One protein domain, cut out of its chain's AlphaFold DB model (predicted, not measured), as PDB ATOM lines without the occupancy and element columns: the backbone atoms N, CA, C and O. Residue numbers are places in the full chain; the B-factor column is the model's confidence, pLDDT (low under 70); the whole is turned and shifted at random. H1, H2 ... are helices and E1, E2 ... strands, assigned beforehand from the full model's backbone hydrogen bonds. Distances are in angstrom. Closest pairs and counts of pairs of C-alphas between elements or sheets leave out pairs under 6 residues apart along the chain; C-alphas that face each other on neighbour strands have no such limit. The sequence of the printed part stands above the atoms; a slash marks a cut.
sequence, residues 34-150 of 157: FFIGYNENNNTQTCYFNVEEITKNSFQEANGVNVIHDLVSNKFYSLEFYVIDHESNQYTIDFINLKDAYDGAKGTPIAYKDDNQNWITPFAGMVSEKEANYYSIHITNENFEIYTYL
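Overview. This is residues 34 to 150 of the 157 residues of an uncharacterized protein of Firmicutes bacterium CAG:631 (UniProt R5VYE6). With little regular structure, this is a strongly twisted antiparallel sheet, E1 to E5, with H1 packed on one end and a small parallel pair, E6 and E7, joined by long loops. The printed part has 117 residues, 46 in named elements, E1 E2 H1 E3 E4 E5 E6 E7, mostly strand. It is compact, radius of gyration of the C-alphas 14.4 A, spanning 38 by 36 by 25 A.

Arrangement. E1, residues 34 to 38, and E2, residues 46 to 54, form a hairpin; N 35 and O 49 are 2.8 A apart. H1, residues 56 to 61, is on the branched sheet; every O i to N i+4 pair is within hydrogen-bond range. Its closest C-alphas to E3, residues 67 to 70, are Phe 59 and Val 67, 6.2 A. E4, residues 75 to 84, has E2 on one side, N 48 to O 82 2.8 A, and on the other E3, N 68 to O 77 2.9 A, and E5, residues 90 to 93, N 91 to O 83 2.8 A. E3 E4 E5 is a meander, antiparallel neighbours in succession. E6, residues 119 to 121, and E7, residues 145 to 149, are parallel, N 146 to O 119 2.8 A.

Along the chain. E2 spans 25.8 A and E4 29.0 A. E1 begins at C-alpha 34 (17.632, -5.393, -14.445); E7 ends at C-alpha 149 (19.492, -15.121, -23.694).

Size, cuts and confidence. The farthest C-alphas, Glu 87 and Lys 106, are 43.1 A apart. The printed part has no cut. Links E5 to E6 and E6 to E7 are long. Residues 123 to 150 are among those under pLDDT 70.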
ATOM      1  N   PHE A  34      17.997  -4.414 -15.453       83.06
ATOM      2  CA  PHE A  34      17.632  -5.393 -14.445       83.06
ATOM      3  C   PHE A  34      16.887  -6.551 -15.089       83.06
ATOM      4  O   PHE A  34      15.933  -6.340 -15.845       83.06
ATOM      5  N   PHE A  35      17.310  -7.767 -14.770       78.62
ATOM      6  CA  PHE A  35      16.885  -8.964 -15.470       78.62
ATOM      7  C   PHE A  35      16.472 -10.055 -14.502       78.62
ATOM      8  O   PHE A  35      17.049 -10.206 -13.427       78.62
ATOM      9  N   ILE A  36      15.455 -10.813 -14.906       78.62
ATOM     10  CA  ILE A  36      14.862 -11.881 -14.112       78.62
ATOM     11  C   ILE A  36      14.885 -13.150 -14.953       78.62
ATOM     12  O   ILE A  36      14.425 -13.134 -16.094       78.62
ATOM     13  N   GLY A  37      15.388 -14.232 -14.374       75.12
ATOM     14  CA  GLY A  37      15.404 -15.559 -14.983       75.12
ATOM     15  C   GLY A  37      14.946 -16.631 -14.003       75.12
ATOM     16  O   GLY A  37      14.666 -16.349 -12.838       75.12
ATOM     17  N   TYR A  38      14.887 -17.873 -14.464       74.06
ATOM     18  CA  TYR A  38      14.479 -19.021 -13.658       74.06
ATOM     19  C   TYR A  38      15.418 -20.194 -13.924       74.06
ATOM     20  O   TYR A  38      15.937 -20.328 -15.029       74.06
ATOM     21  N   ASN A  39      15.613 -21.067 -12.936       70.12
ATOM     22  CA  ASN A  39      16.374 -22.298 -13.146       70.12
ATOM     23  C   ASN A  39      15.630 -23.217 -14.127       70.12
ATOM     24  O   ASN A  39      14.616 -23.811 -13.768       70.12
ATOM     25  N   GLU A  40      16.168 -23.380 -15.333       64.38
ATOM     26  CA  GLU A  40      15.530 -24.141 -16.414       64.38
ATOM     27  C   GLU A  40      15.317 -25.633 -16.116       64.38
ATOM     28  O   GLU A  40      14.470 -26.273 -16.738       64.38
ATOM     29  N   ASN A  41      16.058 -26.215 -15.165       66.50
ATOM     30  CA  ASN A  41      15.952 -27.646 -14.879       66.50
ATOM     31  C   ASN A  41      14.660 -28.000 -14.140       66.50
ATOM     32  O   ASN A  41      14.114 -29.087 -14.324       66.50
ATOM     33  N   ASN A  42      14.199 -27.122 -13.246       69.69
ATOM     34  CA  ASN A  42      13.080 -27.429 -12.354       69.69
ATOM     35  C   ASN A  42      12.137 -26.248 -12.077       69.69
ATOM     36  O   ASN A  42      11.126 -26.445 -11.407       69.69
ATOM     37  N   ASN A  43      12.439 -25.046 -12.576       70.00
ATOM     38  CA  ASN A  43      11.682 -23.807 -12.374       70.00
ATOM     39  C   ASN A  43      11.403 -23.463 -10.897       70.00
ATOM     40  O   ASN A  43      10.445 -22.757 -10.593       70.00
ATOM     41  N   THR A  44      12.220 -23.968  -9.967       77.19
ATOM     42  CA  THR A  44      12.025 -23.751  -8.518       77.19
ATOM     43  C   THR A  44      12.802 -22.564  -7.966       77.19
ATOM     44  O   THR A  44      12.583 -22.169  -6.825       77.19
ATOM     45  N   GLN A  45      13.728 -22.016  -8.749       79.00
ATOM     46  CA  GLN A  45      14.568 -20.896  -8.352       79.00
ATOM     47  C   GLN A  45      14.343 -19.733  -9.310       79.00
ATOM     48  O   GLN A  45      14.294 -19.937 -10.526       79.00
ATOM     49  N   THR A  46      14.254 -18.534  -8.751       83.38
ATOM     50  CA  THR A  46      14.212 -17.273  -9.493       83.38
ATOM     51  C   THR A  46      15.560 -16.586  -9.357       83.38
ATOM     52  O   THR A  46      16.155 -16.565  -8.284       83.38
ATOM     53  N   CYS A  47      16.044 -16.010 -10.442       81.19
ATOM     54  CA  CYS A  47      17.364 -15.407 -10.538       81.19
ATOM     55  C   CYS A  47      17.196 -13.940 -10.890       81.19
ATOM     56  O   CYS A  47      16.338 -13.596 -11.703       81.19
ATOM     57  N   TYR A  48      18.049 -13.097 -10.334       85.50
ATOM     58  CA  TYR A  48      18.009 -11.664 -10.547       85.50
ATOM     59  C   TYR A  48      19.402 -11.171 -10.874       85.50
ATOM     60  O   TYR A  48      20.344 -11.429 -10.127       85.50
ATOM     61  N   PHE A  49      19.514 -10.470 -11.995       86.56
ATOM     62  CA  PHE A  49      20.775  -9.976 -12.510       86.56
ATOM     63  C   PHE A  49      20.660  -8.494 -12.839       86.56
ATOM     64  O   PHE A  49      19.873  -8.102 -13.699       86.56
ATOM     65  N   ASN A  50      21.431  -7.673 -12.140       90.12
ATOM     66  CA  ASN A  50      21.528  -6.246 -12.380       90.12
ATOM     67  C   ASN A  50      22.865  -5.944 -13.057       90.12
ATOM     68  O   ASN A  50      23.918  -6.397 -12.605       90.12
ATOM     69  N   VAL A  51      22.809  -5.175 -14.138       90.88
ATOM     70  CA  VAL A  51      23.978  -4.721 -14.886       90.88
ATOM     71  C   VAL A  51      23.916  -3.207 -14.958       90.88
ATOM     72  O   VAL A  51      22.986  -2.642 -15.537       90.88
ATOM     73  N   GLU A  52      24.924  -2.535 -14.421       95.12
ATOM     74  CA  GLU A  52      25.024  -1.077 -14.468       95.12
ATOM     75  C   GLU A  52      26.334  -0.669 -15.138       95.12
ATOM     76  O   GLU A  52      27.401  -1.166 -14.784       95.12
ATOM     77  N   GLU A  53      26.263   0.230 -16.123       95.25
ATOM     78  CA  GLU A  53      27.459   0.795 -16.755       95.25
ATOM     79  C   GLU A  53      28.167   1.716 -15.758       95.25
ATOM     80  O   GLU A  53      27.566   2.636 -15.208       95.25
ATOM     81  N   ILE A  54      29.461   1.487 -15.553       98.06
ATOM     82  CA  ILE A  54      30.282   2.223 -14.593       98.06
ATOM     83  C   ILE A  54      31.459   2.910 -15.279       98.06
ATOM     84  O   ILE A  54      31.820   2.639 -16.427       98.06
ATOM     85  N   THR A  55      32.111   3.809 -14.547       98.19
ATOM     86  CA  THR A  55      33.347   4.432 -15.024       98.19
ATOM     87  C   THR A  55      34.535   3.475 -14.914       98.19
ATOM     88  O   THR A  55      34.569   2.580 -14.067       98.19
ATOM     89  N   LYS A  56      35.580   3.721 -15.714       98.12
ATOM     90  CA  LYS A  56      36.860   3.007 -15.592       98.12
ATOM     91  C   LYS A  56      37.478   3.134 -14.192       98.12
ATOM     92  O   LYS A  56      38.104   2.187 -13.730       98.12
ATOM     93  N   ASN A  57      37.311   4.279 -13.527       98.31
ATOM     94  CA  ASN A  57      37.837   4.483 -12.175       98.31
ATOM     95  C   ASN A  57      37.121   3.559 -11.183       98.31
ATOM     96  O   ASN A  57      37.784   2.817 -10.469       98.31
ATOM     97  N   SER A  58      35.786   3.517 -11.228       97.94
ATOM     98  CA  SER A  58      34.979   2.612 -10.398       97.94
ATOM     99  C   SER A  58      35.328   1.140 -10.646       97.94
ATOM    100  O   SER A  58      35.449   0.366  -9.704       97.94
ATOM    101  N   PHE A  59      35.574   0.759 -11.906       98.06
ATOM    102  CA  PHE A  59      36.055  -0.582 -12.257       98.06
ATOM    103  C   PHE A  59      37.403  -0.916 -11.593       98.06
ATOM    104  O   PHE A  59      37.596  -2.022 -11.093       98.06
ATOM    105  N   GLN A  60      38.344   0.034 -11.579       97.75
ATOM    106  CA  GLN A  60      39.653  -0.150 -10.945       97.75
ATOM    107  C   GLN A  60      39.551  -0.218  -9.417       97.75
ATOM    108  O   GLN A  60      40.236  -1.030  -8.800       97.75
ATOM    109  N   GLU A  61      38.687   0.600  -8.815       98.06
ATOM    110  CA  GLU A  61      38.430   0.618  -7.369       98.06
ATOM    111  C   GLU A  61      37.791  -0.685  -6.874       98.06
ATOM    112  O   GLU A  61      38.144  -1.165  -5.798       98.06
ATOM    113  N   ALA A  62      36.913  -1.295  -7.677       96.25
ATOM    114  CA  ALA A  62      36.268  -2.571  -7.364       96.25
ATOM    115  C   ALA A  62      37.231  -3.775  -7.354       96.25
ATOM    116  O   ALA A  62      36.860  -4.857  -6.900       96.25
ATOM    117  N   ASN A  63      38.467  -3.606  -7.845       96.62
ATOM    118  CA  ASN A  63      39.538  -4.606  -7.788       96.62
ATOM    119  C   ASN A  63      39.104  -6.008  -8.269       96.62
ATOM    120  O   ASN A  63      39.427  -7.023  -7.652       96.62
ATOM    121  N   GLY A  64      38.344  -6.047  -9.369       95.62
ATOM    122  CA  GLY A  64      37.912  -7.282 -10.027       95.62
ATOM    123  C   GLY A  64      36.710  -7.992  -9.397       95.62
ATOM    124  O   GLY A  64      36.311  -9.033  -9.913       95.62
ATOM    125  N   VAL A  65      36.112  -7.457  -8.330       97.50
ATOM    126  CA  VAL A  65      34.904  -8.025  -7.710       97.50
ATOM    127  C   VAL A  65      33.661  -7.437  -8.365       97.50
ATOM    128  O   VAL A  65      33.515  -6.217  -8.400       97.50
ATOM    129  N   ASN A  66      32.760  -8.293  -8.857       96.00
ATOM    130  CA  ASN A  66      31.453  -7.903  -9.400       96.00
ATOM    131  C   ASN A  66      31.529  -6.828 -10.491       96.00
ATOM    132  O   ASN A  66      30.623  -6.018 -10.662       96.00
ATOM    133  N   VAL A  67      32.624  -6.816 -11.250       97.50
ATOM    134  CA  VAL A  67      32.836  -5.875 -12.346       97.50
ATOM    135  C   VAL A  67      33.423  -6.569 -13.562       97.50
ATOM    136  O   VAL A  67      34.143  -7.562 -13.453       97.50
ATOM    137  N   ILE A  68      33.145  -6.015 -14.738       95.62
ATOM    138  CA  ILE A  68      33.642  -6.539 -16.007       95.62
ATOM    139  C   ILE A  68      34.008  -5.415 -16.974       95.62
ATOM    140  O   ILE A  68      33.289  -4.425 -17.112       95.62
ATOM    141  N   HIS A  69      35.139  -5.579 -17.663       95.88
ATOM    142  CA  HIS A  69      35.449  -4.832 -18.880       95.88
ATOM    143  C   HIS A  69      34.978  -5.671 -20.061       95.88
ATOM    144  O   HIS A  69      35.584  -6.688 -20.396       95.88
ATOM    145  N   ASP A  70      33.879  -5.253 -20.675       91.44
ATOM    146  CA  ASP A  70      33.345  -5.951 -21.828       91.44
ATOM    147  C   ASP A  70      34.199  -5.653 -23.065       91.44
ATOM    148  O   ASP A  70      34.218  -4.530 -23.571       91.44
ATOM    149  N   LEU A  71      34.902  -6.665 -23.570       89.88
ATOM    150  CA  LEU A  71      35.844  -6.535 -24.681       89.88
ATOM    151  C   LEU A  71      35.155  -6.278 -26.031       89.88
ATOM    152  O   LEU A  71      35.827  -5.855 -26.974       89.88
ATOM    153  N   VAL A  72      33.843  -6.527 -26.148       86.50
ATOM    154  CA  VAL A  72      33.089  -6.299 -27.395       86.50
ATOM    155  C   VAL A  72      32.540  -4.877 -27.460       86.50
ATOM    156  O   VAL A  72      32.760  -4.190 -28.459       86.50
ATOM    157  N   SER A  73      31.863  -4.409 -26.407       86.69
ATOM    158  CA  SER A  73      31.373  -3.021 -26.332       86.69
ATOM    159  C   SER A  73      32.453  -2.015 -25.915       86.69
ATOM    160  O   SER A  73      32.290  -0.812 -26.126       86.69
ATOM    161  N   ASN A  74      33.569  -2.497 -25.359       91.25
ATOM    162  CA  ASN A  74      34.642  -1.709 -24.755       91.25
ATOM    163  C   ASN A  74      34.149  -0.771 -23.635       91.25
ATOM    164  O   ASN A  74      34.616   0.365 -23.506       91.25
ATOM    165  N   LYS A  75      33.197  -1.256 -22.835       93.88
ATOM    166  CA  LYS A  75      32.601  -0.563 -21.687       93.88
ATOM    167  C   LYS A  75      32.866  -1.315 -20.387       93.88
ATOM    168  O   LYS A  75      33.263  -2.478 -20.404       93.88
ATOM    169  N   PHE A  76      32.652  -0.638 -19.265       97.25
ATOM    170  CA  PHE A  76      32.807  -1.213 -17.933       97.25
ATOM    171  C   PHE A  76      31.438  -1.344 -17.282       97.25
ATOM    172  O   PHE A  76      30.640  -0.412 -17.353       97.25
ATOM    173  N   TYR A  77      31.192  -2.474 -16.632       95.94
ATOM    174  CA  TYR A  77      29.935  -2.732 -15.944       95.94
ATOM    175  C   TYR A  77      30.185  -3.238 -14.530       95.94
ATOM    176  O   TYR A  77      31.167  -3.943 -14.289       95.94
ATOM    177  N   SER A  78      29.286  -2.879 -13.619       97.69
ATOM    178  CA  SER A  78      29.085  -3.578 -12.352       97.69
ATOM    179  C   SER A  78      27.952  -4.584 -12.501       97.69
ATOM    180  O   SER A  78      27.020  -4.370 -13.280       97.69
ATOM    181  N   LEU A  79      28.092  -5.702 -11.800       94.00
ATOM    182  CA  LEU A  79      27.265  -6.889 -11.912       94.00
ATOM    183  C   LEU A  79      26.771  -7.271 -10.519       94.00
ATOM    184  O   LEU A  79      27.578  -7.556  -9.643       94.00
ATOM    185  N   GLU A  80      25.463  -7.349 -10.320       93.56
ATOM    186  CA  GLU A  80      24.897  -7.896  -9.086       93.56
ATOM    187  C   GLU A  80      24.028  -9.087  -9.438       93.56
ATOM    188  O   GLU A  80      23.140  -8.987 -10.290       93.56
ATOM    189  N   PHE A  81      24.279 -10.221  -8.793       88.00
ATOM    190  CA  PHE A  81      23.555 -11.444  -9.082       88.00
ATOM    191  C   PHE A  81      23.131 -12.163  -7.806       88.00
ATOM    192  O   PHE A  81      23.937 -12.409  -6.905       88.00
ATOM    193  N   TYR A  82      21.848 -12.508  -7.733       87.19
ATOM    194  CA  TYR A  82      21.314 -13.308  -6.641       87.19
ATOM    195  C   TYR A  82      20.216 -14.263  -7.106       87.19
ATOM    196  O   TYR A  82      19.545 -14.053  -8.117       87.19
ATOM    197  N   VAL A  83      20.032 -15.325  -6.329       84.25
ATOM    198  CA  VAL A  83      19.052 -16.387  -6.553       84.25
ATOM    199  C   VAL A  83      18.132 -16.464  -5.347       84.25
ATOM    200  O   VAL A  83      18.599 -16.404  -4.213       84.25
ATOM    201  N   ILE A  84      16.836 -16.618  -5.587       86.94
ATOM    202  CA  ILE A  84      15.832 -16.942  -4.576       86.94
ATOM    203  C   ILE A  84      15.361 -18.374  -4.831       86.94
ATOM    204  O   ILE A  84      14.918 -18.685  -5.940       86.94
ATOM    205  N   ASP A  85      15.469 -19.249  -3.833       84.12
ATOM    206  CA  ASP A  85      14.948 -20.616  -3.926       84.12
ATOM    207  C   ASP A  85      13.446 -20.714  -3.602       84.12
ATOM    208  O   ASP A  85      12.788 -19.749  -3.213       84.12
ATOM    209  N   HIS A  86      12.891 -21.914  -3.763       83.19
ATOM    210  CA  HIS A  86      11.489 -22.217  -3.476       83.19
ATOM    211  C   HIS A  86      11.072 -22.005  -2.011       83.19
ATOM    212  O   HIS A  86       9.882 -21.865  -1.733       83.19
ATOM    213  N   GLU A  87      12.025 -21.972  -1.079       88.19
ATOM    214  CA  GLU A  87      11.795 -21.680   0.337       88.19
ATOM    215  C   GLU A  87      11.956 -20.181   0.644       88.19
ATOM    216  O   GLU A  87      11.844 -19.765   1.795       88.19
ATOM    217  N   SER A  88      12.142 -19.348  -0.389       88.12
ATOM    218  CA  SER A  88      12.405 -17.907  -0.294       88.12
ATOM    219  C   SER A  88      13.754 -17.548   0.342       88.12
ATOM    220  O   SER A  88      13.935 -16.411   0.784       88.12
ATOM    221  N   ASN A  89      14.719 -18.471   0.370       87.19
ATOM    222  CA  ASN A  89      16.084 -18.145   0.775       87.19
ATOM    223  C   ASN A  89      16.808 -17.435  -0.371       87.19
ATOM    224  O   ASN A  89      16.734 -17.866  -1.523       87.19
ATOM    225  N   GLN A  90      17.539 -16.368  -0.041       90.31
ATOM    226  CA  GLN A  90      18.326 -15.599  -1.000       90.31
ATOM    227  C   GLN A  90      19.814 -15.962  -0.920       90.31
ATOM    228  O   GLN A  90      20.410 -15.939   0.158       90.31
ATOM    229  N   TYR A  91      20.424 -16.196  -2.079       82.88
ATOM    230  CA  TYR A  91      21.848 -16.472  -2.244       82.88
ATOM    231  C   TYR A  91      22.448 -15.453  -3.208       82.88
ATOM    232  O   TYR A  91      22.084 -15.422  -4.381       82.88
ATOM    233  N   THR A  92      23.363 -14.621  -2.720       87.81
ATOM    234  CA  THR A  92      24.149 -13.713  -3.566       87.81
ATOM    235  C   THR A  92      25.389 -14.438  -4.068       87.81
ATOM    236  O   THR A  92      26.014 -15.191  -3.320       87.81
ATOM    237  N   ILE A  93      25.741 -14.213  -5.329       84.00
ATOM    238  CA  ILE A  93      26.920 -14.802  -5.961       84.00
ATOM    239  C   ILE A  93      27.825 -13.670  -6.420       84.00
ATOM    240  O   ILE A  93      27.421 -12.828  -7.220       84.00
ATOM    241  N   ASP A  94      29.054 -13.695  -5.915       89.12
ATOM    242  CA  ASP A  94      30.087 -12.748  -6.305       89.12
ATOM    243  C   ASP A  94      30.925 -13.315  -7.454       89.12
ATOM    244  O   ASP A  94      31.470 -14.420  -7.366       89.12
ATOM    245  N   PHE A  95      31.074 -12.522  -8.512       89.50
ATOM    246  CA  PHE A  95      32.006 -12.787  -9.599       89.50
ATOM    247  C   PHE A  95      33.376 -12.216  -9.272       89.50
ATOM    248  O   PHE A  95      33.507 -11.028  -8.966       89.50
ATOM    249  N   ILE A  96      34.416 -13.040  -9.400       93.69
ATOM    250  CA  ILE A  96      35.784 -12.655  -9.039       93.69
ATOM    251  C   ILE A  96      36.712 -12.718 -10.250       93.69
ATOM    252  O   ILE A  96      36.991 -13.790 -10.781       93.69
ATOM    253  N   ASN A  97      37.249 -11.568 -10.657       95.00
ATOM    254  CA  ASN A  97      38.224 -11.430 -11.740       95.00
ATOM    255  C   ASN A  97      37.766 -12.066 -13.062       95.00
ATOM    256  O   ASN A  97      38.494 -12.868 -13.653       95.00
ATOM    257  N   LEU A  98      36.576 -11.686 -13.536       92.31
ATOM    258  CA  LEU A  98      36.045 -12.133 -14.824       92.31
ATOM    259  C   LEU A  98      37.026 -11.860 -15.973       92.31
ATOM    260  O   LEU A  98      37.462 -10.727 -16.195       92.31
ATOM    261  N   LYS A  99      37.346 -12.911 -16.727       92.19
ATOM    262  CA  LYS A  99      38.254 -12.877 -17.882       92.19
ATOM    263  C   LYS A  99      37.608 -13.564 -19.067       92.19
ATOM    264  O   LYS A  99      36.753 -14.424 -18.895       92.19
ATOM    265  N   ASP A 100      38.049 -13.207 -20.266       91.31
ATOM    266  CA  ASP A 100      37.671 -13.902 -21.494       91.31
ATOM    267  C   ASP A 100      37.941 -15.410 -21.375       91.31
ATOM    268  O   ASP A 100      39.090 -15.844 -21.273       91.31
ATOM    269  N   ALA A 101      36.874 -16.207 -21.410       87.31
ATOM    270  CA  ALA A 101      36.940 -17.649 -21.206       87.31
ATOM    271  C   ALA A 101      37.661 -18.390 -22.343       87.31
ATOM    272  O   ALA A 101      38.091 -19.530 -22.166       87.31
ATOM    273  N   TYR A 102      37.802 -17.747 -23.506       83.31
ATOM    274  CA  TYR A 102      38.393 -18.329 -24.709       83.31
ATOM    275  C   TYR A 102      39.673 -17.611 -25.159       83.31
ATOM    276  O   TYR A 102      40.031 -17.719 -26.329       83.31
ATOM    277  N   ASP A 103      40.327 -16.845 -24.280       80.56
ATOM    278  CA  ASP A 103      41.662 -16.246 -24.479       80.56
ATOM    279  C   ASP A 103      41.924 -15.692 -25.899       80.56
ATOM    280  O   ASP A 103      42.761 -16.167 -26.666       80.56
ATOM    281  N   GLY A 104      41.131 -14.708 -26.319       69.25
ATOM    282  CA  GLY A 104      41.282 -14.073 -27.637       69.25
ATOM    283  C   GLY A 104      40.862 -14.897 -28.876       69.25
ATOM    284  O   GLY A 104      41.020 -14.390 -29.993       69.25
ATOM    285  N   ALA A 105      40.304 -16.110 -28.731       72.00
ATOM    286  CA  ALA A 105      39.674 -16.869 -29.818       72.00
ATOM    287  C   ALA A 105      38.765 -16.006 -30.719       72.00
ATOM    288  O   ALA A 105      37.913 -15.231 -30.277       72.00
ATOM    289  N   LYS A 106      38.969 -16.136 -32.033       67.69
ATOM    290  CA  LYS A 106      38.233 -15.389 -33.058       67.69
ATOM    291  C   LYS A 106      37.084 -16.234 -33.599       67.69
ATOM    292  O   LYS A 106      37.256 -17.429 -33.813       67.69
ATOM    293  N   GLY A 107      35.939 -15.604 -33.852       66.50
ATOM    294  CA  GLY A 107      34.749 -16.283 -34.378       66.50
ATOM    295  C   GLY A 107      33.925 -17.034 -33.327       66.50
ATOM    296  O   GLY A 107      32.902 -17.615 -33.673       66.50
ATOM    297  N   THR A 108      34.329 -16.998 -32.054       71.38
ATOM    298  CA  THR A 108      33.528 -17.489 -30.929       71.38
ATOM    299  C   THR A 108      32.735 -16.334 -30.308       71.38
ATOM    300  O   THR A 108      33.267 -15.219 -30.203       71.38
ATOM    301  N   PRO A 109      31.480 -16.561 -29.884       76.19
ATOM    302  CA  PRO A 109      30.771 -15.605 -29.041       76.19
ATOM    303  C   PRO A 109      31.576 -15.323 -27.767       76.19
ATOM    304  O   PRO A 109      32.261 -16.219 -27.262       76.19
ATOM    305  N   ILE A 110      31.564 -14.082 -27.275       82.69
ATOM    306  CA  ILE A 110      32.313 -13.775 -26.057       82.69
ATOM    307  C   ILE A 110      31.621 -14.389 -24.841       82.69
ATOM    308  O   ILE A 110      30.412 -14.271 -24.675       82.69
ATOM    309  N   ALA A 111      32.413 -15.031 -23.994       86.00
ATOM    310  CA  ALA A 111      32.011 -15.508 -22.684       86.00
ATOM    311  C   ALA A 111      33.127 -15.173 -21.704       86.00
ATOM    312  O   ALA A 111      34.296 -15.069 -22.093       86.00
ATOM    313  N   TYR A 112      32.763 -15.021 -20.442       87.81
ATOM    314  CA  TYR A 112      33.685 -14.709 -19.373       87.81
ATOM    315  C   TYR A 112      33.613 -15.777 -18.297       87.81
ATOM    316  O   TYR A 112      32.549 -16.334 -18.029       87.81
ATOM    317  N   LYS A 113      34.762 -16.058 -17.693       88.88
ATOM    318  CA  LYS A 113      34.905 -16.995 -16.589       88.88
ATOM    319  C   LYS A 113      35.633 -16.312 -15.445       88.88
ATOM    320  O   LYS A 113      36.597 -15.579 -15.678       88.88
ATOM    321  N   ASP A 114      35.140 -16.524 -14.238       88.12
ATOM    322  CA  ASP A 114      35.714 -15.973 -13.017       88.12
ATOM    323  C   ASP A 114      36.671 -16.987 -12.347       88.12
ATOM    324  O   ASP A 114      36.800 -18.143 -12.775       88.12
ATOM    325  N   ASP A 115      37.376 -16.561 -11.300       90.25
ATOM    326  CA  ASP A 115      38.334 -17.414 -10.584       90.25
ATOM    327  C   ASP A 115      37.640 -18.579  -9.834       90.25
ATOM    328  O   ASP A 115      38.241 -19.643  -9.654       90.25
ATOM    329  N   ASN A 116      36.357 -18.426  -9.480       81.75
ATOM    330  CA  ASN A 116      35.507 -19.447  -8.852       81.75
ATOM    331  C   ASN A 116      34.890 -20.436  -9.859       81.75
ATOM    332  O   ASN A 116      34.107 -21.297  -9.471       81.75
ATOM    333  N   GLN A 117      35.277 -20.357 -11.134       79.44
ATOM    334  CA  GLN A 117      34.743 -21.157 -12.238       79.44
ATOM    335  C   GLN A 117      33.298 -20.839 -12.644       79.44
ATOM    336  O   GLN A 117      32.732 -21.587 -13.443       79.44
ATOM    337  N   ASN A 118      32.732 -19.725 -12.182       80.81
ATOM    338  CA  ASN A 118      31.448 -19.231 -12.658       80.81
ATOM    339  C   ASN A 118      31.597 -18.672 -14.073       80.81
ATOM    340  O   ASN A 118      32.556 -17.952 -14.377       80.81
ATOM    341  N   TRP A 119      30.629 -18.978 -14.930       82.94
ATOM    342  CA  TRP A 119      30.588 -18.466 -16.295       82.94
ATOM    343  C   TRP A 119      29.519 -17.400 -16.454       82.94
ATOM    344  O   TRP A 119      28.428 -17.509 -15.897       82.94
ATOM    345  N   ILE A 120      29.818 -16.408 -17.288       82.44
ATOM    346  CA  ILE A 120      28.844 -15.438 -17.762       82.44
ATOM    347  C   ILE A 120      29.027 -15.176 -19.255       82.44
ATOM    348  O   ILE A 120      30.082 -14.743 -19.719       82.44
ATOM    349  N   THR A 121      27.979 -15.440 -20.022       81.56
ATOM    350  CA  THR A 121      27.950 -15.191 -21.465       81.56
ATOM    351  C   THR A 121      26.940 -14.080 -21.738       81.56
ATOM    352  O   THR A 121      25.735 -14.356 -21.716       81.56
ATOM    353  N   PRO A 122      27.378 -12.823 -21.950       75.19
ATOM    354  CA  PRO A 122      26.464 -11.752 -22.335       75.19
ATOM    355  C   PRO A 122      25.941 -12.012 -23.745       75.19
ATOM    356  O   PRO A 122      26.772 -12.348 -24.574       75.19
ATOM    357  N   PHE A 123      24.639 -11.804 -23.998       67.75
ATOM    358  CA  PHE A 123      23.926 -11.750 -25.297       67.75
ATOM    359  C   PHE A 123      24.167 -12.943 -26.259       67.75
ATOM    360  O   PHE A 123      25.125 -13.682 -26.140       67.75
ATOM    361  N   ALA A 124      23.294 -13.173 -27.239       53.88
ATOM    362  CA  ALA A 124      23.518 -14.070 -28.382       53.88
ATOM    363  C   ALA A 124      22.581 -13.606 -29.499       53.88
ATOM    364  O   ALA A 124      21.398 -13.926 -29.502       53.88
ATOM    365  N   GLY A 125      23.063 -12.748 -30.393       47.97
ATOM    366  CA  GLY A 125      22.182 -12.104 -31.365       47.97
ATOM    367  C   GLY A 125      21.818 -13.004 -32.544       47.97
ATOM    368  O   GLY A 125      22.677 -13.279 -33.379       47.97
ATOM    369  N   MET A 126      20.528 -13.315 -32.698       38.12
ATOM    370  CA  MET A 126      19.865 -13.348 -34.007       38.12
ATOM    371  C   MET A 126      18.608 -12.451 -33.993       38.12
ATOM    372  O   MET A 126      17.601 -12.807 -33.405       38.12
ATOM    373  N   VAL A 127      18.710 -11.334 -34.732       39.78
ATOM    374  CA  VAL A 127      17.669 -10.620 -35.514       39.78
ATOM    375  C   VAL A 127      16.627  -9.692 -34.831       39.78
ATOM    376  O   VAL A 127      15.929 -10.044 -33.897       39.78
ATOM    377  N   SER A 128      16.542  -8.506 -35.466       37.53
ATOM    378  CA  SER A 128      15.513  -7.450 -35.602       37.53
ATOM    379  C   SER A 128      14.917  -6.708 -34.402       37.53
ATOM    380  O   SER A 128      14.319  -7.261 -33.491       37.53
ATOM    381  N   GLU A 129      15.000  -5.383 -34.538       45.34
ATOM    382  CA  GLU A 129      14.355  -4.326 -33.768       45.34
ATOM    383  C   GLU A 129      12.845  -4.557 -33.564       45.34
ATOM    384  O   GLU A 129      12.066  -4.400 -34.503       45.34
ATOM    385  N   LYS A 130      12.430  -4.850 -32.325       36.28
ATOM    386  CA  LYS A 130      11.492  -4.029 -31.529       36.28
ATOM    387  C   LYS A 130      11.148  -4.711 -30.196       36.28
ATOM    388  O   LYS A 130      10.600  -5.798 -30.169       36.28
ATOM    389  N   GLU A 131      11.502  -4.002 -29.125       39.69
ATOM    390  CA  GLU A 131      10.927  -3.996 -27.769       39.69
ATOM    391  C   GLU A 131      10.456  -5.324 -27.132       39.69
ATOM    392  O   GLU A 131       9.294  -5.692 -27.236       39.69
ATOM    393  N   ALA A 132      11.338  -5.947 -26.332       36.59
ATOM    394  CA  ALA A 132      11.141  -6.258 -24.903       36.59
ATOM    395  C   ALA A 132      12.451  -6.821 -24.294       36.59
ATOM    396  O   ALA A 132      13.096  -7.688 -24.876       36.59
ATOM    397  N   ASN A 133      12.863  -6.305 -23.129       44.22
ATOM    398  CA  ASN A 133      14.145  -6.602 -22.474       44.22
ATOM    399  C   ASN A 133      14.026  -7.815 -21.534       44.22
ATOM    400  O   ASN A 133      13.578  -7.652 -20.400       44.22
ATOM    401  N   TYR A 134      14.454  -9.006 -21.954       42.25
ATOM    402  CA  TYR A 134      14.520 -10.178 -21.070       42.25
ATOM    403  C   TYR A 134      15.862 -10.893 -21.205       42.25
ATOM    404  O   TYR A 134      16.412 -10.963 -22.298       42.25
ATOM    405  N   TYR A 135      16.380 -11.429 -20.103       49.28
ATOM    406  CA  TYR A 135      17.514 -12.347 -20.117       49.28
ATOM    407  C   TYR A 135      17.069 -13.680 -19.508       49.28
ATOM    408  O   TYR A 135      16.599 -13.703 -18.375       49.28
ATOM    409  N   SER A 136      17.231 -14.789 -20.232       50.62
ATOM    410  CA  SER A 136      17.245 -16.124 -19.629       50.62
ATOM    411  C   SER A 136      18.506 -16.235 -18.788       50.62
ATOM    412  O   SER A 136      19.533 -15.704 -19.191       50.62
ATOM    413  N   ILE A 137      18.427 -16.865 -17.623       54.84
ATOM    414  CA  ILE A 137      19.562 -17.107 -16.735       54.84
ATOM    415  C   ILE A 137      19.574 -18.601 -16.492       54.84
ATOM    416  O   ILE A 137      18.676 -19.137 -15.850       54.84
ATOM    417  N   HIS A 138      20.582 -19.272 -17.025       58.88
ATOM    418  CA  HIS A 138      20.752 -20.697 -16.799       58.88
ATOM    419  C   HIS A 138      21.440 -20.898 -15.442       58.88
ATOM    420  O   HIS A 138      22.374 -20.183 -15.091       58.88
ATOM    421  N   ILE A 139      20.952 -21.855 -14.653       56.03
ATOM    422  CA  ILE A 139      21.573 -22.274 -13.392       56.03
ATOM    423  C   ILE A 139      21.786 -23.782 -13.474       56.03
ATOM    424  O   ILE A 139      20.829 -24.522 -13.706       56.03
ATOM    425  N   THR A 140      23.014 -24.256 -13.247       52.69
ATOM    426  CA  THR A 140      23.286 -25.695 -13.085       52.69
ATOM    427  C   THR A 140      23.686 -26.016 -11.643       52.69
ATOM    428  O   THR A 140      24.200 -25.158 -10.930       52.69
ATOM    429  N   ASN A 141      23.412 -27.245 -11.193       44.97
ATOM    430  CA  ASN A 141      23.545 -27.654  -9.785       44.97
ATOM    431  C   ASN A 141      24.992 -27.962  -9.338       44.97
ATOM    432  O   ASN A 141      25.219 -28.129  -8.143       44.97
ATOM    433  N   GLU A 142      25.953 -28.069 -10.261       42.00
ATOM    434  CA  GLU A 142      27.342 -28.473  -9.956       42.00
ATOM    435  C   GLU A 142      28.366 -27.343 -10.170       42.00
ATOM    436  O   GLU A 142      29.398 -27.336  -9.509       42.00
ATOM    437  N   ASN A 143      28.064 -26.374 -11.046       46.78
ATOM    438  CA  ASN A 143      28.812 -25.133 -11.292       46.78
ATOM    439  C   ASN A 143      27.819 -24.041 -11.741       46.78
ATOM    440  O   ASN A 143      26.840 -24.348 -12.424       46.78
ATOM    441  N   PHE A 144      28.042 -22.766 -11.417       49.50
ATOM    442  CA  PHE A 144      27.137 -21.711 -11.881       49.50
ATOM    443  C   PHE A 144      27.514 -21.255 -13.303       49.50
ATOM    444  O   PHE A 144      28.598 -20.713 -13.522       49.50
ATOM    445  N   GLU A 145      26.632 -21.465 -14.284       49.09
ATOM    446  CA  GLU A 145      26.835 -21.013 -15.668       49.09
ATOM    447  C   GLU A 145      25.690 -20.108 -16.115       49.09
ATOM    448  O   GLU A 145      24.641 -20.585 -16.537       49.09
ATOM    449  N   ILE A 146      25.905 -18.795 -16.069       50.12
ATOM    450  CA  ILE A 146      24.929 -17.817 -16.540       50.12
ATOM    451  C   ILE A 146      25.071 -17.659 -18.053       50.12
ATOM    452  O   ILE A 146      25.918 -16.913 -18.556       50.12
ATOM    453  N   TYR A 147      24.193 -18.319 -18.795       50.72
ATOM    454  CA  TYR A 147      23.927 -17.953 -20.180       50.72
ATOM    455  C   TYR A 147      22.809 -16.936 -20.206       50.72
ATOM    456  O   TYR A 147      21.749 -17.191 -19.646       50.72
ATOM    457  N   THR A 148      23.070 -15.792 -20.830       48.97
ATOM    458  CA  THR A 148      22.133 -14.681 -20.867       48.97
ATOM    459  C   THR A 148      21.469 -14.627 -22.262       48.97
ATOM    460  O   THR A 148      22.107 -14.251 -23.246       48.97
ATOM    461  N   TYR A 149      20.209 -15.074 -22.395       46.75
ATOM    462  CA  TYR A 149      19.492 -15.121 -23.694       46.75
ATOM    463  C   TYR A 149      18.312 -14.150 -23.751       46.75
ATOM    464  O   TYR A 149      17.459 -14.173 -22.874       46.75
ATOM    465  N   LEU A 150      18.204 -13.353 -24.814       39.06
ATOM    466  CA  LEU A 150      17.057 -12.473 -25.044       39.06
ATOM    467  C   LEU A 150      16.091 -13.125 -26.041       39.06
ATOM    468  O   LEU A 150      16.421 -13.267 -27.215       39.06
TER     469      LEU A 150